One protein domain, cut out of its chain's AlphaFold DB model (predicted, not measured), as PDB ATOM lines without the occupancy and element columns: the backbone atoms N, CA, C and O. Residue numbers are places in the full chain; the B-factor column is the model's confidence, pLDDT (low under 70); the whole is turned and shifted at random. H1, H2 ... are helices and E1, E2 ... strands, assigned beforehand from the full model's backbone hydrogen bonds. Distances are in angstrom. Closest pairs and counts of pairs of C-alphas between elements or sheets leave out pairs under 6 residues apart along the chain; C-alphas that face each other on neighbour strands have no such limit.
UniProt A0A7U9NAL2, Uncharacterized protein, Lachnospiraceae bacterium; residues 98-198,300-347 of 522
ATOM      1  N   PRO A  98     157.224 121.948 188.968       62.94
ATOM      2  CA  PRO A  98     156.389 120.748 189.019       62.94
ATOM      3  C   PRO A  98     157.261 119.494 188.991       62.94
ATOM      4  O   PRO A  98     158.171 119.383 188.159       62.94
ATOM      5  N   ARG A  99     157.072 118.589 189.956       64.81
ATOM      6  CA  ARG A  99     158.019 117.492 190.208       64.81
ATOM      7  C   ARG A  99     157.751 116.286 189.320       64.81
ATOM      8  O   ARG A  99     158.638 115.437 189.203       64.81
ATOM      9  N   LEU A 100     156.559 116.196 188.732       73.56
ATOM     10  CA  LEU A 100     156.078 115.023 188.000       73.56
ATOM     11  C   LEU A 100     155.844 115.286 186.501       73.56
ATOM     12  O   LEU A 100     155.360 114.396 185.805       73.56
ATOM     13  N   ASN A 101     156.243 116.460 185.999       77.94
ATOM     14  CA  ASN A 101     156.139 116.826 184.586       77.94
ATOM     15  C   ASN A 101     156.959 115.888 183.673       77.94
ATOM     16  O   ASN A 101     158.123 115.575 183.950       77.94
ATOM     17  N   ILE A 102     156.361 115.475 182.558       81.06
ATOM     18  CA  ILE A 102     156.968 114.671 181.496       81.06
ATOM     19  C   ILE A 102     156.990 115.433 180.166       81.06
ATOM     20  O   ILE A 102     156.451 116.522 180.024       81.06
ATOM     21  N   ASP A 103     157.642 114.841 179.168       81.25
ATOM     22  CA  ASP A 103     157.663 115.359 177.800       81.25
ATOM     23  C   ASP A 103     156.227 115.572 177.258       81.25
ATOM     24  O   ASP A 103     155.474 114.589 177.199       81.25
ATOM     25  N   PRO A 104     155.844 116.799 176.840       80.69
ATOM     26  CA  PRO A 104     154.521 117.099 176.287       80.69
ATOM     27  C   PRO A 104     154.116 116.200 175.113       80.69
ATOM     28  O   PRO A 104     152.941 115.861 174.973       80.69
ATOM     29  N   GLU A 105     155.071 115.727 174.300       82.88
ATOM     30  CA  GLU A 105     154.776 114.811 173.185       82.88
ATOM     31  C   GLU A 105     154.291 113.430 173.657       82.88
ATOM     32  O   GLU A 105     153.668 112.682 172.899       82.88
ATOM     33  N   ARG A 106     154.584 113.071 174.910       83.94
ATOM     34  CA  ARG A 106     154.211 111.793 175.537       83.94
ATOM     35  C   ARG A 106     153.084 111.932 176.550       83.94
ATOM     36  O   ARG A 106     152.682 110.924 177.122       83.94
ATOM     37  N   ALA A 107     152.617 113.152 176.783       85.75
ATOM     38  CA  ALA A 107     151.601 113.443 177.769       85.75
ATOM     39  C   ALA A 107     150.203 113.037 177.289       85.75
ATOM     40  O   ALA A 107     149.831 113.225 176.119       85.75
ATOM     41  N   GLU A 108     149.417 112.494 178.211       86.31
ATOM     42  CA  GLU A 108     147.979 112.299 178.017       86.31
ATOM     43  C   GLU A 108     147.227 113.595 178.329       86.31
ATOM     44  O   GLU A 108     146.319 113.949 177.579       86.31
ATOM     45  N   LEU A 109     147.711 114.358 179.318       87.12
ATOM     46  CA  LEU A 109     147.175 115.651 179.741       87.12
ATOM     47  C   LEU A 109     148.230 116.755 179.584       87.12
ATOM     48  O   LEU A 109     149.349 116.630 180.088       87.12
ATOM     49  N   LEU A 110     147.865 117.842 178.906       88.12
ATOM     50  CA  LEU A 110     148.676 119.060 178.823       88.12
ATOM     51  C   LEU A 110     148.114 120.107 179.775       88.12
ATOM     52  O   LEU A 110     146.901 120.279 179.842       88.12
ATOM     53  N   VAL A 111     148.990 120.798 180.497       85.88
ATOM     54  CA  VAL A 111     148.610 121.771 181.522       85.88
ATOM     55  C   VAL A 111     149.287 123.106 181.257       85.88
ATOM     56  O   VAL A 111     150.510 123.156 181.120       85.88
ATOM     57  N   THR A 112     148.509 124.185 181.246       79.56
ATOM     58  CA  THR A 112     149.039 125.555 181.242       79.56
ATOM     59  C   THR A 112     149.156 126.051 182.681       79.56
ATOM     60  O   THR A 112     148.209 125.964 183.460       79.56
ATOM     61  N   ASP A 113     150.340 126.540 183.058       70.50
ATOM     62  CA  ASP A 113     150.641 126.938 184.439       70.50
ATOM     63  C   ASP A 113     150.405 128.433 184.738       70.50
ATOM     64  O   ASP A 113     150.756 128.916 185.814       70.50
ATOM     65  N   GLY A 114     149.840 129.167 183.772       62.47
ATOM     66  CA  GLY A 114     149.499 130.585 183.890       62.47
ATOM     67  C   GLY A 114     150.690 131.552 183.882       62.47
ATOM     68  O   GLY A 114     150.479 132.758 183.970       62.47
ATOM     69  N   ARG A 115     151.941 131.083 183.744       60.41
ATOM     70  CA  ARG A 115     153.148 131.938 183.814       60.41
ATOM     71  C   ARG A 115     153.555 132.589 182.485       60.41
ATOM     72  O   ARG A 115     154.673 133.090 182.375       60.41
ATOM     73  N   GLY A 116     152.668 132.607 181.488       48.88
ATOM     74  CA  GLY A 116     152.846 133.388 180.257       48.88
ATOM     75  C   GLY A 116     153.999 132.936 179.349       48.88
ATOM     76  O   GLY A 116     154.667 133.774 178.746       48.88
ATOM     77  N   GLY A 117     154.257 131.628 179.245       50.31
ATOM     78  CA  GLY A 117     155.231 131.074 178.298       50.31
ATOM     79  C   GLY A 117     154.769 129.754 177.679       50.31
ATOM     80  O   GLY A 117     153.953 129.060 178.271       50.31
ATOM     81  N   GLU A 118     155.357 129.379 176.533       50.81
ATOM     82  CA  GLU A 118     155.089 128.155 175.731       50.81
ATOM     83  C   GLU A 118     155.306 126.808 176.475       50.81
ATOM     84  O   GLU A 118     155.338 125.734 175.870       50.81
ATOM     85  N   LEU A 119     155.529 126.826 177.791       54.78
ATOM     86  CA  LEU A 119     155.790 125.643 178.603       54.78
ATOM     87  C   LEU A 119     154.472 125.022 179.075       54.78
ATOM     88  O   LEU A 119     154.067 125.184 180.224       54.78
ATOM     89  N   HIS A 120     153.846 124.233 178.203       68.81
ATOM     90  CA  HIS A 120     152.869 123.249 178.658       68.81
ATOM     91  C   HIS A 120     153.578 122.189 179.512       68.81
ATOM     92  O   HIS A 120     154.586 121.603 179.102       68.81
ATOM     93  N   LEU A 121     153.047 121.919 180.700       81.75
ATOM     94  CA  LEU A 121     153.444 120.765 181.496       81.75
ATOM     95  C   LEU A 121     152.710 119.536 180.946       81.75
ATOM     96  O   LEU A 121     151.497 119.564 180.757       81.75
ATOM     97  N   GLY A 122     153.439 118.462 180.679       86.81
ATOM     98  CA  GLY A 122     152.890 117.172 180.312       86.81
ATOM     99  C   GLY A 122     152.704 116.269 181.527       86.81
ATOM    100  O   GLY A 122     153.626 116.088 182.319       86.81
ATOM    101  N   TYR A 123     151.545 115.629 181.638       89.06
ATOM    102  CA  TYR A 123     151.283 114.590 182.631       89.06
ATOM    103  C   TYR A 123     150.843 113.288 181.964       89.06
ATOM    104  O   TYR A 123     150.203 113.280 180.909       89.06
ATOM    105  N   ALA A 124     151.242 112.170 182.572       88.69
ATOM    106  CA  ALA A 124     150.906 110.836 182.083       88.69
ATOM    107  C   ALA A 124     149.424 110.500 182.280       88.69
ATOM    108  O   ALA A 124     148.886 109.734 181.497       88.69
ATOM    109  N   ASP A 125     148.805 111.059 183.317       90.31
ATOM    110  CA  ASP A 125     147.403 110.870 183.672       90.31
ATOM    111  C   ASP A 125     146.932 112.010 184.595       90.31
ATOM    112  O   ASP A 125     147.736 112.795 185.124       90.31
ATOM    113  N   LYS A 126     145.611 112.092 184.776       91.44
ATOM    114  CA  LYS A 126     144.937 113.042 185.667       91.44
ATOM    115  C   LYS A 126     145.428 112.914 187.109       91.44
ATOM    116  O   LYS A 126     145.707 113.922 187.753       91.44
ATOM    117  N   GLU A 127     145.548 111.700 187.636       92.00
ATOM    118  CA  GLU A 127     145.919 111.457 189.032       92.00
ATOM    119  C   GLU A 127     147.317 111.990 189.363       92.00
ATOM    120  O   GLU A 127     147.537 112.546 190.442       92.00
ATOM    121  N   THR A 128     148.265 111.858 188.435       91.12
ATOM    122  CA  THR A 128     149.627 112.382 188.574       91.12
ATOM    123  C   THR A 128     149.627 113.905 188.588       91.12
ATOM    124  O   THR A 128     150.326 114.494 189.412       91.12
ATOM    125  N   PHE A 129     148.831 114.538 187.720       91.31
ATOM    126  CA  PHE A 129     148.646 115.989 187.706       91.31
ATOM    127  C   PHE A 129     148.081 116.503 189.032       91.31
ATOM    128  O   PHE A 129     148.711 117.343 189.673       91.31
ATOM    129  N   LEU A 130     146.949 115.958 189.483       91.62
ATOM    130  CA  LEU A 130     146.305 116.384 190.729       91.62
ATOM    131  C   LEU A 130     147.258 116.254 191.919       91.62
ATOM    132  O   LEU A 130     147.411 117.189 192.707       91.62
ATOM    133  N   LYS A 131     147.984 115.136 191.989       90.69
ATOM    134  CA  LYS A 131     148.953 114.885 193.051       90.69
ATOM    135  C   LYS A 131     150.124 115.870 193.053       90.69
ATOM    136  O   LYS A 131     150.589 116.226 194.136       90.69
ATOM    137  N   ASP A 132     150.624 116.296 191.889       87.25
ATOM    138  CA  ASP A 132     151.727 117.273 191.814       87.25
ATOM    139  C   ASP A 132     151.304 118.648 192.363       87.25
ATOM    140  O   ASP A 132     152.125 119.363 192.935       87.25
ATOM    141  N   PHE A 133     150.007 118.967 192.278       83.50
ATOM    142  CA  PHE A 133     149.406 120.184 192.835       83.50
ATOM    143  C   PHE A 133     148.752 119.996 194.214       83.50
ATOM    144  O   PHE A 133     148.130 120.922 194.719       83.50
ATOM    145  N   GLY A 134     148.944 118.843 194.863       85.50
ATOM    146  CA  GLY A 134     148.498 118.608 196.241       85.50
ATOM    147  C   GLY A 134     147.038 118.175 196.398       85.50
ATOM    148  O   GLY A 134     146.553 118.114 197.525       85.50
ATOM    149  N   PHE A 135     146.355 117.823 195.308       87.81
ATOM    150  CA  PHE A 135     144.965 117.375 195.326       87.81
ATOM    151  C   PHE A 135     144.861 115.847 195.247       87.81
ATOM    152  O   PHE A 135     145.479 115.195 194.403       87.81
ATOM    153  N   GLU A 136     144.032 115.267 196.114       86.44
ATOM    154  CA  GLU A 136     143.623 113.862 196.079       86.44
ATOM    155  C   GLU A 136     142.111 113.787 196.367       86.44
ATOM    156  O   GLU A 136     141.640 114.390 197.329       86.44
ATOM    157  N   GLY A 137     141.345 113.033 195.570       82.75
ATOM    158  CA  GLY A 137     139.923 112.771 195.837       82.75
ATOM    159  C   GLY A 137     138.943 113.351 194.813       82.75
ATOM    160  O   GLY A 137     139.237 113.409 193.620       82.75
ATOM    161  N   GLU A 138     137.745 113.693 195.292       91.38
ATOM    162  CA  GLU A 138     136.631 114.187 194.474       91.38
ATOM    163  C   GLU A 138     136.808 115.673 194.123       91.38
ATOM    164  O   GLU A 138     137.376 116.424 194.920       91.38
ATOM    165  N   PRO A 139     136.329 116.114 192.948       95.69
ATOM    166  CA  PRO A 139     136.377 117.517 192.561       95.69
ATOM    167  C   PRO A 139     135.517 118.389 193.482       95.69
ATOM    168  O   PRO A 139     134.437 117.993 193.919       95.69
ATOM    169  N   PHE A 140     135.993 119.609 193.716       93.75
ATOM    170  CA  PHE A 140     135.253 120.686 194.366       93.75
ATOM    171  C   PHE A 140     134.002 121.068 193.562       93.75
ATOM    172  O   PHE A 140     132.931 121.274 194.129       93.75
ATOM    173  N   TYR A 141     134.120 121.122 192.233       96.00
ATOM    174  CA  TYR A 141     133.013 121.448 191.339       96.00
ATOM    175  C   TYR A 141     133.121 120.673 190.021       96.00
ATOM    176  O   TYR A 141     134.217 120.413 189.523       96.00
ATOM    177  N   GLN A 142     131.974 120.303 189.452       96.50
ATOM    178  CA  GLN A 142     131.876 119.701 188.123       96.50
ATOM    179  C   GLN A 142     130.807 120.423 187.316       96.50
ATOM    180  O   GLN A 142     129.697 120.645 187.804       96.50
ATOM    181  N   TYR A 143     131.122 120.720 186.058       96.00
ATOM    182  CA  TYR A 143     130.154 121.219 185.092       96.00
ATOM    183  C   TYR A 143     129.873 120.132 184.060       96.00
ATOM    184  O   TYR A 143     130.777 119.657 183.365       96.00
ATOM    185  N   VAL A 144     128.606 119.736 183.987       94.94
ATOM    186  CA  VAL A 144     128.082 118.780 183.014       94.94
ATOM    187  C   VAL A 144     127.107 119.540 182.133       94.94
ATOM    188  O   VAL A 144     126.139 120.106 182.646       94.94
ATOM    189  N   ASP A 145     127.356 119.542 180.829       90.75
ATOM    190  CA  ASP A 145     126.426 120.133 179.878       90.75
ATOM    191  C   ASP A 145     125.105 119.354 179.910       90.75
ATOM    192  O   ASP A 145     125.074 118.135 179.722       90.75
ATOM    193  N   GLU A 146     124.002 120.048 180.183       90.50
ATOM    194  CA  GLU A 146     122.693 119.413 180.345       90.50
ATOM    195  C   GLU A 146     122.157 118.858 179.018       90.50
ATOM    196  O   GLU A 146     121.415 117.874 179.028       90.50
ATOM    197  N   GLU A 147     122.518 119.464 177.881       87.25
ATOM    198  CA  GLU A 147     122.020 119.055 176.564       87.25
ATOM    199  C   GLU A 147     122.644 117.727 176.104       87.25
ATOM    200  O   GLU A 147     121.925 116.802 175.714       87.25
ATOM    201  N   SER A 148     123.969 117.603 176.189       89.12
ATOM    202  CA  SER A 148     124.718 116.399 175.803       89.12
ATOM    203  C   SER A 148     124.867 115.374 176.932       89.12
ATOM    204  O   SER A 148     125.071 114.185 176.668       89.12
ATOM    205  N   GLY A 149     124.782 115.807 178.193       91.25
ATOM    206  CA  GLY A 149     125.146 115.013 179.368       91.25
ATOM    207  C   GLY A 149     126.656 114.795 179.518       91.25
ATOM    208  O   GLY A 149     127.067 113.945 180.312       91.25
ATOM    209  N   ALA A 150     127.482 115.501 178.742       92.88
ATOM    210  CA  ALA A 150     128.928 115.351 178.774       92.88
ATOM    211  C   ALA A 150     129.551 116.174 179.908       92.88
ATOM    212  O   ALA A 150     129.171 117.317 180.159       92.88
ATOM    213  N   LEU A 151     130.553 115.600 180.576       94.25
ATOM    214  CA  LEU A 151     131.391 116.329 181.524       94.25
ATOM    215  C   LEU A 151     132.281 117.301 180.747       94.25
ATOM    216  O   LEU A 151     132.979 116.893 179.822       94.25
ATOM    217  N   TRP A 152     132.230 118.576 181.115       94.38
ATOM    218  CA  TRP A 152     132.947 119.651 180.434       94.38
ATOM    219  C   TRP A 152     134.088 120.199 181.278       94.38
ATOM    220  O   TRP A 152     135.118 120.573 180.718       94.38
ATOM    221  N   MET A 153     133.938 120.228 182.603       95.12
ATOM    222  CA  MET A 153     134.966 120.756 183.492       95.12
ATOM    223  C   MET A 153     134.914 120.081 184.868       95.12
ATOM    224  O   MET A 153     133.840 119.773 185.392       95.12
ATOM    225  N   GLU A 154     136.094 119.844 185.431       97.00
ATOM    226  CA  GLU A 154     136.298 119.489 186.833       97.00
ATOM    227  C   GLU A 154     137.229 120.503 187.483       97.00
ATOM    228  O   GLU A 154     138.257 120.864 186.908       97.00
ATOM    229  N   LEU A 155     136.885 120.909 188.700       96.44
ATOM    230  CA  LEU A 155     137.633 121.872 189.488       96.44
ATOM    231  C   LEU A 155     138.039 121.255 190.818       96.44
ATOM    232  O   LEU A 155     137.215 120.646 191.497       96.44
ATOM    233  N   TYR A 156     139.286 121.462 191.208       95.12
ATOM    234  CA  TYR A 156     139.852 121.094 192.497       95.12
ATOM    235  C   TYR A 156     140.380 122.368 193.138       95.12
ATOM    236  O   TYR A 156     141.209 123.066 192.554       95.12
ATOM    237  N   PHE A 157     139.858 122.704 194.308       89.38
ATOM    238  CA  PHE A 157     140.113 123.991 194.933       89.38
ATOM    239  C   PHE A 157     140.405 123.801 196.415       89.38
ATOM    240  O   PHE A 157     139.645 123.143 197.125       89.38
ATOM    241  N   ASP A 158     141.536 124.348 196.844       78.75
ATOM    242  CA  ASP A 158     141.898 124.520 198.240       78.75
ATOM    243  C   ASP A 158     141.570 125.968 198.603       78.75
ATOM    244  O   ASP A 158     142.279 126.906 198.221       78.75
ATOM    245  N   GLU A 159     140.439 126.136 199.285       70.88
ATOM    246  CA  GLU A 159     139.938 127.444 199.691       70.88
ATOM    247  C   GLU A 159     140.881 128.131 200.689       70.88
ATOM    248  O   GLU A 159     141.112 129.336 200.578       70.88
ATOM    249  N   GLU A 160     141.500 127.365 201.595       59.66
ATOM    250  CA  GLU A 160     142.433 127.884 202.600       59.66
ATOM    251  C   GLU A 160     143.714 128.409 201.944       59.66
ATOM    252  O   GLU A 160     144.184 129.498 202.264       59.66
ATOM    253  N   ALA A 161     144.251 127.681 200.964       63.34
ATOM    254  CA  ALA A 161     145.424 128.123 200.214       63.34
ATOM    255  C   ALA A 161     145.104 129.114 199.076       63.34
ATOM    256  O   ALA A 161     146.035 129.568 198.399       63.34
ATOM    257  N   ALA A 162     143.818 129.399 198.828       70.81
ATOM    258  CA  ALA A 162     143.307 130.183 197.701       70.81
ATOM    259  C   ALA A 162     143.889 129.741 196.347       70.81
ATOM    260  O   ALA A 162     144.214 130.558 195.480       70.81
ATOM    261  N   LYS A 163     144.063 128.432 196.163       78.69
ATOM    262  CA  LYS A 163     144.741 127.837 195.006       78.69
ATOM    263  C   LYS A 163     143.976 126.640 194.506       78.69
ATOM    264  O   LYS A 163     143.394 125.887 195.280       78.69
ATOM    265  N   GLY A 164     144.019 126.427 193.203       88.00
ATOM    266  CA  GLY A 164     143.368 125.273 192.624       88.00
ATOM    267  C   GLY A 164     143.906 124.890 191.267       88.00
ATOM    268  O   GLY A 164     144.769 125.543 190.672       88.00
ATOM    269  N   CYS A 165     143.383 123.777 190.790       92.06
ATOM    270  CA  CYS A 165     143.612 123.294 189.451       92.06
ATOM    271  C   CYS A 165     142.327 122.699 188.881       92.06
ATOM    272  O   CYS A 165     141.378 122.392 189.604       92.06
ATOM    273  N   GLY A 166     142.264 122.564 187.568       94.38
ATOM    274  CA  GLY A 166     141.103 121.993 186.912       94.38
ATOM    275  C   GLY A 166     141.455 121.326 185.602       94.38
ATOM    276  O   GLY A 166     142.591 121.394 185.131       94.38
ATOM    277  N   ILE A 167     140.465 120.634 185.048       94.19
ATOM    278  CA  ILE A 167     140.556 119.925 183.775       94.19
ATOM    279  C   ILE A 167     139.353 120.328 182.937       94.19
ATOM    280  O   ILE A 167     138.209 120.165 183.364       94.19
ATOM    281  N   ARG A 168     139.618 120.848 181.741       92.25
ATOM    282  CA  ARG A 168     138.627 121.136 180.707       92.25
ATOM    283  C   ARG A 168     138.589 119.976 179.715       92.25
ATOM    284  O   ARG A 168     139.609 119.600 179.138       92.25
ATOM    285  N   TYR A 169     137.399 119.434 179.499       91.44
ATOM    286  CA  TYR A 169     137.127 118.342 178.568       91.44
ATOM    287  C   TYR A 169     136.474 118.866 177.290       91.44
ATOM    288  O   TYR A 169     135.549 119.666 177.356       91.44
ATOM    289  N   PHE A 170     136.878 118.358 176.127       87.00
ATOM    290  CA  PHE A 170     136.344 118.784 174.826       87.00
ATOM    291  C   PHE A 170     135.624 117.622 174.118       87.00
ATOM    292  O   PHE A 170     136.134 117.098 173.120       87.00
ATOM    293  N   PRO A 171     134.467 117.169 174.640       77.44
ATOM    294  CA  PRO A 171     133.822 115.923 174.216       77.44
ATOM    295  C   PRO A 171     133.482 115.879 172.719       77.44
ATOM    296  O   PRO A 171     133.580 114.817 172.105       77.44
ATOM    297  N   ASP A 172     133.163 117.028 172.119       75.19
ATOM    298  CA  ASP A 172     132.695 117.113 170.731       75.19
ATOM    299  C   ASP A 172     133.761 117.591 169.733       75.19
ATOM    300  O   ASP A 172     133.553 117.544 168.520       75.19
ATOM    301  N   GLU A 173     134.933 118.013 170.212       68.38
ATOM    302  CA  GLU A 173     135.953 118.639 169.360       68.38
ATOM    303  C   GLU A 173     137.094 117.686 168.984       68.38
ATOM    304  O   GLU A 173     137.992 118.050 168.222       68.38
ATOM    305  N   GLY A 174     137.095 116.463 169.531       67.62
ATOM    306  CA  GLY A 174     138.192 115.506 169.361       67.62
ATOM    307  C   GLY A 174     139.541 116.031 169.869       67.62
ATOM    308  O   GLY A 174     140.588 115.490 169.504       67.62
ATOM    309  N   ARG A 175     139.519 117.101 170.674       71.44
ATOM    310  CA  ARG A 175     140.690 117.691 171.320       71.44
ATOM    311  C   ARG A 175     141.014 116.908 172.587       71.44
ATOM    312  O   ARG A 175     140.131 116.329 173.218       71.44
ATOM    313  N   LYS A 176     142.300 116.881 172.943       77.25
ATOM    314  CA  LYS A 176     142.719 116.360 174.245       77.25
ATOM    315  C   LYS A 176     142.171 117.270 175.338       77.25
ATOM    316  O   LYS A 176     142.103 118.480 175.152       77.25
ATOM    317  N   GLU A 177     141.806 116.666 176.458       87.31
ATOM    318  CA  GLU A 177     141.584 117.386 177.706       87.31
ATOM    319  C   GLU A 177     142.788 118.270 178.053       87.31
ATOM    320  O   GLU A 177     143.940 117.940 177.745       87.31
ATOM    321  N   ALA A 178     142.501 119.413 178.665       88.50
ATOM    322  CA  ALA A 178     143.496 120.410 179.014       88.50
ATOM    323  C   ALA A 178     143.378 120.742 180.497       88.50
ATOM    324  O   ALA A 178     142.308 121.105 180.985       88.50
ATOM    325  N   GLY A 179     144.482 120.592 181.218       91.12
ATOM    326  CA  GLY A 179     144.565 121.008 182.602       91.12
ATOM    327  C   GLY A 179     144.960 122.474 182.708       91.12
ATOM    328  O   GLY A 179     145.617 123.045 181.837       91.12
ATOM    329  N   PHE A 180     144.577 123.083 183.813       90.44
ATOM    330  CA  PHE A 180     144.938 124.453 184.139       90.44
ATOM    331  C   PHE A 180     145.133 124.584 185.643       90.44
ATOM    332  O   PHE A 180     144.623 123.785 186.432       90.44
ATOM    333  N   VAL A 181     145.885 125.600 186.038       87.88
ATOM    334  CA  VAL A 181     146.060 125.996 187.437       87.88
ATOM    335  C   VAL A 181     145.621 127.437 187.591       87.88
ATOM    336  O   VAL A 181     145.702 128.216 186.643       87.88
ATOM    337  N   PHE A 182     145.158 127.791 188.780       83.44
ATOM    338  CA  PHE A 182     144.695 129.138 189.065       83.44
ATOM    339  C   PHE A 182     144.954 129.497 190.526       83.44
ATOM    340  O   PHE A 182     145.054 128.635 191.406       83.44
ATOM    341  N   ASN A 183     145.023 130.799 190.776       75.75
ATOM    342  CA  ASN A 183     144.857 131.354 192.111       75.75
ATOM    343  C   ASN A 183     143.439 131.923 192.213       75.75
ATOM    344  O   ASN A 183     142.892 132.420 191.224       75.75
ATOM    345  N   CYS A 184     142.851 131.845 193.400       70.00
ATOM    346  CA  CYS A 184     141.597 132.514 193.696       70.00
ATOM    347  C   CYS A 184     141.889 133.932 194.193       70.00
ATOM    348  O   CYS A 184     142.507 134.134 195.238       70.00
ATOM    349  N   SER A 185     141.430 134.921 193.437       65.50
ATOM    350  CA  SER A 185     141.450 136.324 193.816       65.50
ATOM    351  C   SER A 185     140.246 136.630 194.710       65.50
ATOM    352  O   SER A 185     139.101 136.598 194.263       65.50
ATOM    353  N   TYR A 186     140.487 137.035 195.957       54.84
ATOM    354  CA  TYR A 186     139.461 137.626 196.833       54.84
ATOM    355  C   TYR A 186     139.213 139.107 196.493       54.84
ATOM    356  O   TYR A 186     139.237 139.995 197.349       54.84
ATOM    357  N   LYS A 187     139.051 139.398 195.199       45.62
ATOM    358  CA  LYS A 187     138.699 140.726 194.696       45.62
ATOM    359  C   LYS A 187     137.170 140.805 194.607       45.62
ATOM    360  O   LYS A 187     136.579 139.903 194.020       45.62
ATOM    361  N   PRO A 188     136.512 141.865 195.108       40.84
ATOM    362  CA  PRO A 188     135.119 142.105 194.782       40.84
ATOM    363  C   PRO A 188     135.022 142.271 193.266       40.84
ATOM    364  O   PRO A 188     135.711 143.115 192.690       40.84
ATOM    365  N   LEU A 189     134.162 141.461 192.642       41.59
ATOM    366  CA  LEU A 189     133.939 141.392 191.190       41.59
ATOM    367  C   LEU A 189     133.659 142.750 190.511       41.59
ATOM    368  O   LEU A 189     133.748 142.863 189.292       41.59
ATOM    369  N   TYR A 190     133.327 143.778 191.287       41.06
ATOM    370  CA  TYR A 190     132.863 145.073 190.800       41.06
ATOM    371  C   TYR A 190     133.947 145.995 190.234       41.06
ATOM    372  O   TYR A 190     133.605 147.015 189.655       41.06
ATOM    373  N   LEU A 191     135.238 145.684 190.393       35.81
ATOM    374  CA  LEU A 191     136.292 146.617 189.969       35.81
ATOM    375  C   LEU A 191     136.631 146.579 188.478       35.81
ATOM    376  O   LEU A 191     137.243 147.529 188.003       35.81
ATOM    377  N   GLU A 192     136.243 145.535 187.740       36.84
ATOM    378  CA  GLU A 192     136.547 145.472 186.299       36.84
ATOM    379  C   GLU A 192     135.427 144.906 185.419       36.84
ATOM    380  O   GLU A 192     135.486 145.091 184.207       36.84
ATOM    381  N   ASN A 193     134.391 144.249 185.959       43.50
ATOM    382  CA  ASN A 193     133.393 143.600 185.106       43.50
ATOM    383  C   ASN A 193     132.012 143.468 185.761       43.50
ATOM    384  O   ASN A 193     131.534 142.368 186.042       43.50
ATOM    385  N   ASP A 194     131.300 144.588 185.857       44.12
ATOM    386  CA  ASP A 194     129.842 144.605 186.039       44.12
ATOM    387  C   ASP A 194     129.138 143.686 185.014       44.12
ATOM    388  O   ASP A 194     128.106 143.083 185.289       44.12
ATOM    389  N   TYR A 195     129.765 143.483 183.851       48.75
ATOM    390  CA  TYR A 195     129.355 142.560 182.797       48.75
ATOM    391  C   TYR A 195     129.228 141.089 183.225       48.75
ATOM    392  O   TYR A 195     128.338 140.405 182.728       48.75
ATOM    393  N   ILE A 196     130.067 140.604 184.149       49.62
ATOM    394  CA  ILE A 196     130.100 139.182 184.533       49.62
ATOM    395  C   ILE A 196     128.829 138.785 185.302       49.62
ATOM    396  O   ILE A 196     128.346 137.664 185.144       49.62
ATOM    397  N   LEU A 197     128.225 139.708 186.065       51.22
ATOM    398  CA  LEU A 197     127.032 139.449 186.884       51.22
ATOM    399  C   LEU A 197     125.695 139.764 186.183       51.22
ATOM    400  O   LEU A 197     124.647 139.373 186.707       51.22
ATOM    401  N   ARG A 198     125.712 140.387 184.989       54.16
ATOM    402  CA  ARG A 198     124.504 140.812 184.236       54.16
ATOM    403  C   ARG A 198     123.578 139.671 183.791       54.16
ATOM    404  O   ARG A 198     122.483 139.882 183.279       54.16
ATOM    405  N   LEU A 300     122.235 131.615 186.012       90.31
ATOM    406  CA  LEU A 300     123.289 131.449 185.010       90.31
ATOM    407  C   LEU A 300     124.408 130.588 185.601       90.31
ATOM    408  O   LEU A 300     124.887 130.909 186.686       90.31
ATOM    409  N   VAL A 301     124.777 129.488 184.940       92.62
ATOM    410  CA  VAL A 301     125.794 128.528 185.421       92.62
ATOM    411  C   VAL A 301     127.035 128.463 184.543       92.62
ATOM    412  O   VAL A 301     128.102 128.088 185.028       92.62
ATOM    413  N   PHE A 302     126.902 128.821 183.268       93.81
ATOM    414  CA  PHE A 302     127.995 128.789 182.309       93.81
ATOM    415  C   PHE A 302     127.765 129.794 181.177       93.81
ATOM    416  O   PHE A 302     126.631 129.916 180.705       93.81
ATOM    417  N   GLU A 303     128.827 130.455 180.721       92.31
ATOM    418  CA  GLU A 303     128.859 131.179 179.447       92.31
ATOM    419  C   GLU A 303     130.102 130.806 178.641       92.31
ATOM    420  O   GLU A 303     131.194 130.764 179.194       92.31
ATOM    421  N   ASP A 304     129.938 130.586 177.337       91.94
ATOM    422  CA  ASP A 304     131.036 130.582 176.360       91.94
ATOM    423  C   ASP A 304     130.913 131.833 175.490       91.94
ATOM    424  O   ASP A 304     129.882 132.062 174.844       91.94
ATOM    425  N   CYS A 305     131.953 132.660 175.508       91.19
ATOM    426  CA  CYS A 305     131.969 133.970 174.882       91.19
ATOM    427  C   CYS A 305     133.088 134.064 173.850       91.19
ATOM    428  O   CYS A 305     134.261 133.888 174.167       91.19
ATOM    429  N   TYR A 306     132.765 134.454 172.620       91.06
ATOM    430  CA  TYR A 306     133.789 134.759 171.622       91.06
ATOM    431  C   TYR A 306     134.563 136.035 171.984       91.06
ATOM    432  O   TYR A 306     133.967 137.076 172.282       91.06
ATOM    433  N   VAL A 307     135.888 135.988 171.844       88.75
ATOM    434  CA  VAL A 307     136.791 137.147 171.916       88.75
ATOM    435  C   VAL A 307     137.765 137.138 170.736       88.75
ATOM    436  O   VAL A 307     137.885 136.165 169.999       88.75
ATOM    437  N   THR A 308     138.479 138.242 170.507       85.81
ATOM    438  CA  THR A 308     139.332 138.400 169.310       85.81
ATOM    439  C   THR A 308     140.406 137.314 169.172       85.81
ATOM    440  O   THR A 308     140.764 136.949 168.053       85.81
ATOM    441  N   HIS A 309     140.932 136.818 170.291       82.69
ATOM    442  CA  HIS A 309     142.018 135.837 170.346       82.69
ATOM    443  C   HIS A 309     141.556 134.403 170.649       82.69
ATOM    444  O   HIS A 309     142.395 133.508 170.727       82.69
ATOM    445  N   GLY A 310     140.246 134.163 170.746       88.69
ATOM    446  CA  GLY A 310     139.691 132.841 171.029       88.69
ATOM    447  C   GLY A 310     138.317 132.912 171.683       88.69
ATOM    448  O   GLY A 310     137.397 133.529 171.140       88.69
ATOM    449  N   SER A 311     138.171 132.271 172.836       90.25
ATOM    450  CA  SER A 311     136.944 132.309 173.631       90.25
ATOM    451  C   SER A 311     137.246 132.483 175.111       90.25
ATOM    452  O   SER A 311     138.363 132.248 175.559       90.25
ATOM    453  N   VAL A 312     136.248 132.903 175.875       90.31
ATOM    454  CA  VAL A 312     136.307 132.963 177.330       90.31
ATOM    455  C   VAL A 312     135.149 132.146 177.877       90.31
ATOM    456  O   VAL A 312     133.992 132.449 177.586       90.31
ATOM    457  N   ASP A 313     135.472 131.127 178.668       92.38
ATOM    458  CA  ASP A 313     134.490 130.383 179.445       92.38
ATOM    459  C   ASP A 313     134.306 131.066 180.807       92.38
ATOM    460  O   ASP A 313     135.276 131.335 181.519       92.38
ATOM    461  N   TYR A 314     133.059 131.255 181.213       90.69
ATOM    462  CA  TYR A 314     132.677 131.684 182.552       90.69
ATOM    463  C   TYR A 314     131.907 130.553 183.231       90.69
ATOM    464  O   TYR A 314     130.902 130.092 182.702       90.69
ATOM    465  N   TYR A 315     132.332 130.125 184.419       92.94
ATOM    466  CA  TYR A 315     131.606 129.162 185.254       92.94
ATOM    467  C   TYR A 315     131.149 129.831 186.544       92.94
ATOM    468  O   TYR A 315     131.950 130.439 187.251       92.94
ATOM    469  N   TYR A 316     129.869 129.667 186.869       90.25
ATOM    470  CA  TYR A 316     129.200 130.339 187.976       90.25
ATOM    471  C   TYR A 316     128.872 129.265 189.014       90.25
ATOM    472  O   TYR A 316     128.008 128.408 188.800       90.25
ATOM    473  N   ILE A 317     129.591 129.271 190.131       91.25
ATOM    474  CA  ILE A 317     129.563 128.188 191.116       91.25
ATOM    475  C   ILE A 317     128.716 128.641 192.299       91.25
ATOM    476  O   ILE A 317     129.075 129.594 192.982       91.25
ATOM    477  N   TYR A 318     127.591 127.975 192.546       89.25
ATOM    478  CA  TYR A 318     126.649 128.323 193.614       89.25
ATOM    479  C   TYR A 318     126.817 127.406 194.821       89.25
ATOM    480  O   TYR A 318     126.935 126.190 194.659       89.25
ATOM    481  N   ASP A 319     126.729 127.983 196.018       84.12
ATOM    482  CA  ASP A 319     126.531 127.218 197.246       84.12
ATOM    483  C   ASP A 319     125.024 127.068 197.513       84.12
ATOM    484  O   ASP A 319     124.292 128.043 197.690       84.12
ATOM    485  N   GLY A 320     124.531 125.831 197.463       87.12
ATOM    486  CA  GLY A 320     123.121 125.508 197.677       87.12
ATOM    487  C   GLY A 320     122.135 126.251 196.756       87.12
ATOM    488  O   GLY A 320     122.271 126.286 195.527       87.12
ATOM    489  N   ASP A 321     121.091 126.812 197.371       85.38
ATOM    490  CA  ASP A 321     119.963 127.479 196.701       85.38
ATOM    491  C   ASP A 321     120.119 129.010 196.648       85.38
ATOM    492  O   ASP A 321     119.149 129.744 196.435       85.38
ATOM    493  N   GLU A 322     121.336 129.516 196.855       78.25
ATOM    494  CA  GLU A 322     121.602 130.950 196.807       78.25
ATOM    495  C   GLU A 322     121.368 131.525 195.402       78.25
ATOM    496  O   GLU A 322     121.560 130.864 194.378       78.25
ATOM    497  N   LYS A 323     120.932 132.788 195.341       76.19
ATOM    498  CA  LYS A 323     120.668 133.475 194.061       76.19
ATOM    499  C   LYS A 323     121.924 134.006 193.385       76.19
ATOM    500  O   LYS A 323     121.894 134.273 192.190       76.19
ATOM    501  N   LYS A 324     122.983 134.224 194.159       76.75
ATOM    502  CA  LYS A 324     124.278 134.690 193.674       76.75
ATOM    503  C   LYS A 324     125.268 133.529 193.752       76.75
ATOM    504  O   LYS A 324     125.172 132.743 194.696       76.75
ATOM    505  N   PRO A 325     126.188 133.407 192.790       81.69
ATOM    506  CA  PRO A 325     127.227 132.399 192.868       81.69
ATOM    507  C   PRO A 325     128.178 132.735 194.014       81.69
ATOM    508  O   PRO A 325     128.436 133.903 194.290       81.69
ATOM    509  N   ALA A 326     128.669 131.689 194.663       80.12
ATOM    510  CA  ALA A 326     129.720 131.693 195.668       80.12
ATOM    511  C   ALA A 326     131.097 131.965 195.042       80.12
ATOM    512  O   ALA A 326     131.916 132.670 195.628       80.12
ATOM    513  N   TYR A 327     131.321 131.474 193.819       83.62
ATOM    514  CA  TYR A 327     132.551 131.710 193.069       83.62
ATOM    515  C   TYR A 327     132.286 131.873 191.575       83.62
ATOM    516  O   TYR A 327     131.280 131.392 191.047       83.62
ATOM    517  N   TYR A 328     133.248 132.476 190.889       83.62
ATOM    518  CA  TYR A 328     133.358 132.454 189.441       83.62
ATOM    519  C   TYR A 328     134.709 131.959 189.000       83.62
ATOM    520  O   TYR A 328     135.720 132.412 189.519       83.62
ATOM    521  N   LEU A 329     134.723 131.111 187.983       90.12
ATOM    522  CA  LEU A 329     135.937 130.755 187.268       90.12
ATOM    523  C   LEU A 329     135.858 131.334 185.858       90.12
ATOM    524  O   LEU A 329     134.886 131.087 185.146       90.12
ATOM    525  N   VAL A 330     136.884 132.078 185.467       89.75
ATOM    526  CA  VAL A 330     137.080 132.587 184.112       89.75
ATOM    527  C   VAL A 330     138.219 131.800 183.486       89.75
ATOM    528  O   VAL A 330     139.288 131.702 184.089       89.75
ATOM    529  N   ILE A 331     138.002 131.239 182.301       90.50
ATOM    530  CA  ILE A 331     139.041 130.574 181.509       90.50
ATOM    531  C   ILE A 331     139.120 131.264 180.149       90.50
ATOM    532  O   ILE A 331     138.237 131.088 179.315       90.50
ATOM    533  N   ASP A 332     140.180 132.031 179.919       89.19
ATOM    534  CA  ASP A 332     140.493 132.623 178.618       89.19
ATOM    535  C   ASP A 332     141.281 131.614 177.770       89.19
ATOM    536  O   ASP A 332     142.422 131.251 178.085       89.19
ATOM    537  N   HIS A 333     140.640 131.147 176.700       87.94
ATOM    538  CA  HIS A 333     141.202 130.286 175.666       87.94
ATOM    539  C   HIS A 333     141.955 131.145 174.656       87.94
ATOM    540  O   HIS A 333     141.494 131.396 173.538       87.94
ATOM    541  N   ASN A 334     143.140 131.593 175.049       82.88
ATOM    542  CA  ASN A 334     143.988 132.421 174.215       82.88
ATOM    543  C   ASN A 334     144.843 131.564 173.287       82.88
ATOM    544  O   ASN A 334     145.957 131.153 173.615       82.88
ATOM    545  N   LEU A 335     144.307 131.311 172.092       76.88
ATOM    546  CA  LEU A 335     144.914 130.452 171.080       76.88
ATOM    547  C   LEU A 335     145.146 129.022 171.605       76.88
ATOM    548  O   LEU A 335     144.206 128.235 171.665       76.88
ATOM    549  N   SER A 336     146.392 128.657 171.916       68.50
ATOM    550  CA  SER A 336     146.761 127.347 172.472       68.50
ATOM    551  C   SER A 336     146.880 127.342 173.996       68.50
ATOM    552  O   SER A 336     147.102 126.276 174.569       68.50
ATOM    553  N   ASP A 337     146.743 128.499 174.642       74.88
ATOM    554  CA  ASP A 337     146.936 128.662 176.078       74.88
ATOM    555  C   ASP A 337     145.607 128.836 176.813       74.88
ATOM    556  O   ASP A 337     144.676 129.468 176.318       74.88
ATOM    557  N   LEU A 338     145.549 128.290 178.030       83.88
ATOM    558  CA  LEU A 338     144.459 128.512 178.973       83.88
ATOM    559  C   LEU A 338     144.946 129.407 180.107       83.88
ATOM    560  O   LEU A 338     145.842 129.022 180.863       83.88
ATOM    561  N   TYR A 339     144.321 130.569 180.254       84.44
ATOM    562  CA  TYR A 339     144.501 131.432 181.416       84.44
ATOM    563  C   TYR A 339     143.269 131.318 182.298       84.44
ATOM    564  O   TYR A 339     142.175 131.683 181.882       84.44
ATOM    565  N   ALA A 340     143.448 130.788 183.505       87.75
ATOM    566  CA  ALA A 340     142.363 130.594 184.450       87.75
ATOM    567  C   ALA A 340     142.525 131.520 185.660       87.75
ATOM    568  O   ALA A 340     143.580 131.541 186.297       87.75
ATOM    569  N   GLU A 341     141.463 132.242 186.007       84.44
ATOM    570  CA  GLU A 341     141.360 132.994 187.257       84.44
ATOM    571  C   GLU A 341     140.039 132.652 187.939       84.44
ATOM    572  O   GLU A 341     138.990 132.575 187.297       84.44
ATOM    573  N   MET A 342     140.092 132.427 189.251       83.94
ATOM    574  CA  MET A 342     138.901 132.217 190.065       83.94
ATOM    575  C   MET A 342     138.693 133.418 190.978       83.94
ATOM    576  O   MET A 342     139.649 133.989 191.498       83.94
ATOM    577  N   TYR A 343     137.441 133.786 191.196       78.19
ATOM    578  CA  TYR A 343     137.038 134.864 192.082       78.19
ATOM    579  C   TYR A 343     136.039 134.323 193.088       78.19
ATOM    580  O   TYR A 343     135.118 133.593 192.723       78.19
ATOM    581  N   SER A 344     136.206 134.699 194.351       73.25
ATOM    582  CA  SER A 344     135.216 134.412 195.385       73.25
ATOM    583  C   SER A 344     134.245 135.579 195.511       73.25
ATOM    584  O   SER A 344     134.647 136.737 195.609       73.25
ATOM    585  N   CYS A 345     132.957 135.257 195.516       63.44
ATOM    586  CA  CYS A 345     131.869 136.178 195.826       63.44
ATOM    587  C   CYS A 345     131.518 136.166 197.322       63.44
ATOM    588  O   CYS A 345     130.600 136.879 197.734       63.44
ATOM    589  N   HIS A 346     132.187 135.331 198.124       54.16
ATOM    590  CA  HIS A 346     132.020 135.338 199.568       54.16
ATOM    591  C   HIS A 346     132.631 136.609 200.166       54.16
ATOM    592  O   HIS A 346     133.756 136.989 199.838       54.16
ATOM    593  N   ASP A 347     131.926 137.207 201.128       45.62
ATOM    594  CA  ASP A 347     132.592 137.944 202.201       45.62
ATOM    595  C   ASP A 347     133.475 136.911 202.927       45.62
ATOM    596  O   ASP A 347     132.965 136.061 203.657       45.62
TER     597      ASP A 347
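This is residues 98 to 198 and 300 to 347 of the 522 residues of an uncharacterized protein of Lachnospiraceae bacterium (UniProt A0A7U9NAL2). One twisted sheet bends over on itself at the seam between E6 and E10, so that two four-stranded halves, E3 to E6 and E7 to E10, stand partly face to face as an open V with crossed strands. The short hairpin of E1 and E2 extends the sheet from the first part of E6, with H1 in the corner between this hairpin and E5; residues 190 to 195 stick out, far from H1. The printed part has 149 residues, with two named helices and ten named strands, in the order E1 E2 H1 E3 E4 E5 E6 H2 E7 E8 E9 E10. The sheet is mixed and branched at E6, and the class is mostly strand. The whole is compact, with a radius of gyration of the C-alphas of 15.1 A and spans of 43 by 33 by 31 A.

E1, residues 109 to 112, and E2, residues 121 to 123, form an antiparallel hairpin, with N 111 and O 121 2.8 A apart. H1, residues 126 to 132, is on the sheet; its closest C-alphas to E2 are Phe 129 and Tyr 123, 5.9 A. E3, residues 141 to 144, E4, residues 151 to 158, E5, residues 163 to 168, and E6, residues 178 to 185, form a meander, each strand the antiparallel neighbour of the one before. Pairs within hydrogen-bond range are N 155 and O 141, 2.8 A, N 156 and O 165, 2.8 A, and N 168 and O 178, 2.8 A. E1 is parallel to E6, with N 179 and O 110 2.8 A apart. H2, residues 194 to 197, only grazes the sheet with residues 196 to 197. E7, residues 300 to 307, E8, residues 310 to 317, E9, residues 327 to 334, and E10, residues 337 to 344, form a second meander, with N 312 and O 305, N 313 and O 331, and N 328 and O 343 each 2.8 A apart. E10 is parallel to E6, with N 185 and O 342 2.8 A apart; E1 and E10 lie on one side of E6, E5 on the other side. The closest C-alphas of E3 and E8 are Tyr 141 and Ile 317, 7.6 A. In H1 every O i to N i+4 pair is within hydrogen-bond range; H2 is too short for one.

E1 begins at C-alpha 109, (147.175, 115.651, 179.741). E4 is 21.4 A long, E5 16.9 A, E6 21.8 A, E7 19.7 A, E8 23.0 A, E9 22.1 A and E10 23.3 A. E10 ends at C-alpha 344, (135.216, 134.412, 195.385).

The C-alphas farthest apart are Asp 103 and Lys 323, 44.3 A. Residues 199 to 299 are not printed, with 9.5 A between C-alphas 198 and 300. Of the links that are printed whole, none is long. Mean pLDDT of the printed part is 79.8; 31 residues are under 70, among them 114 to 120 and 185 to 198.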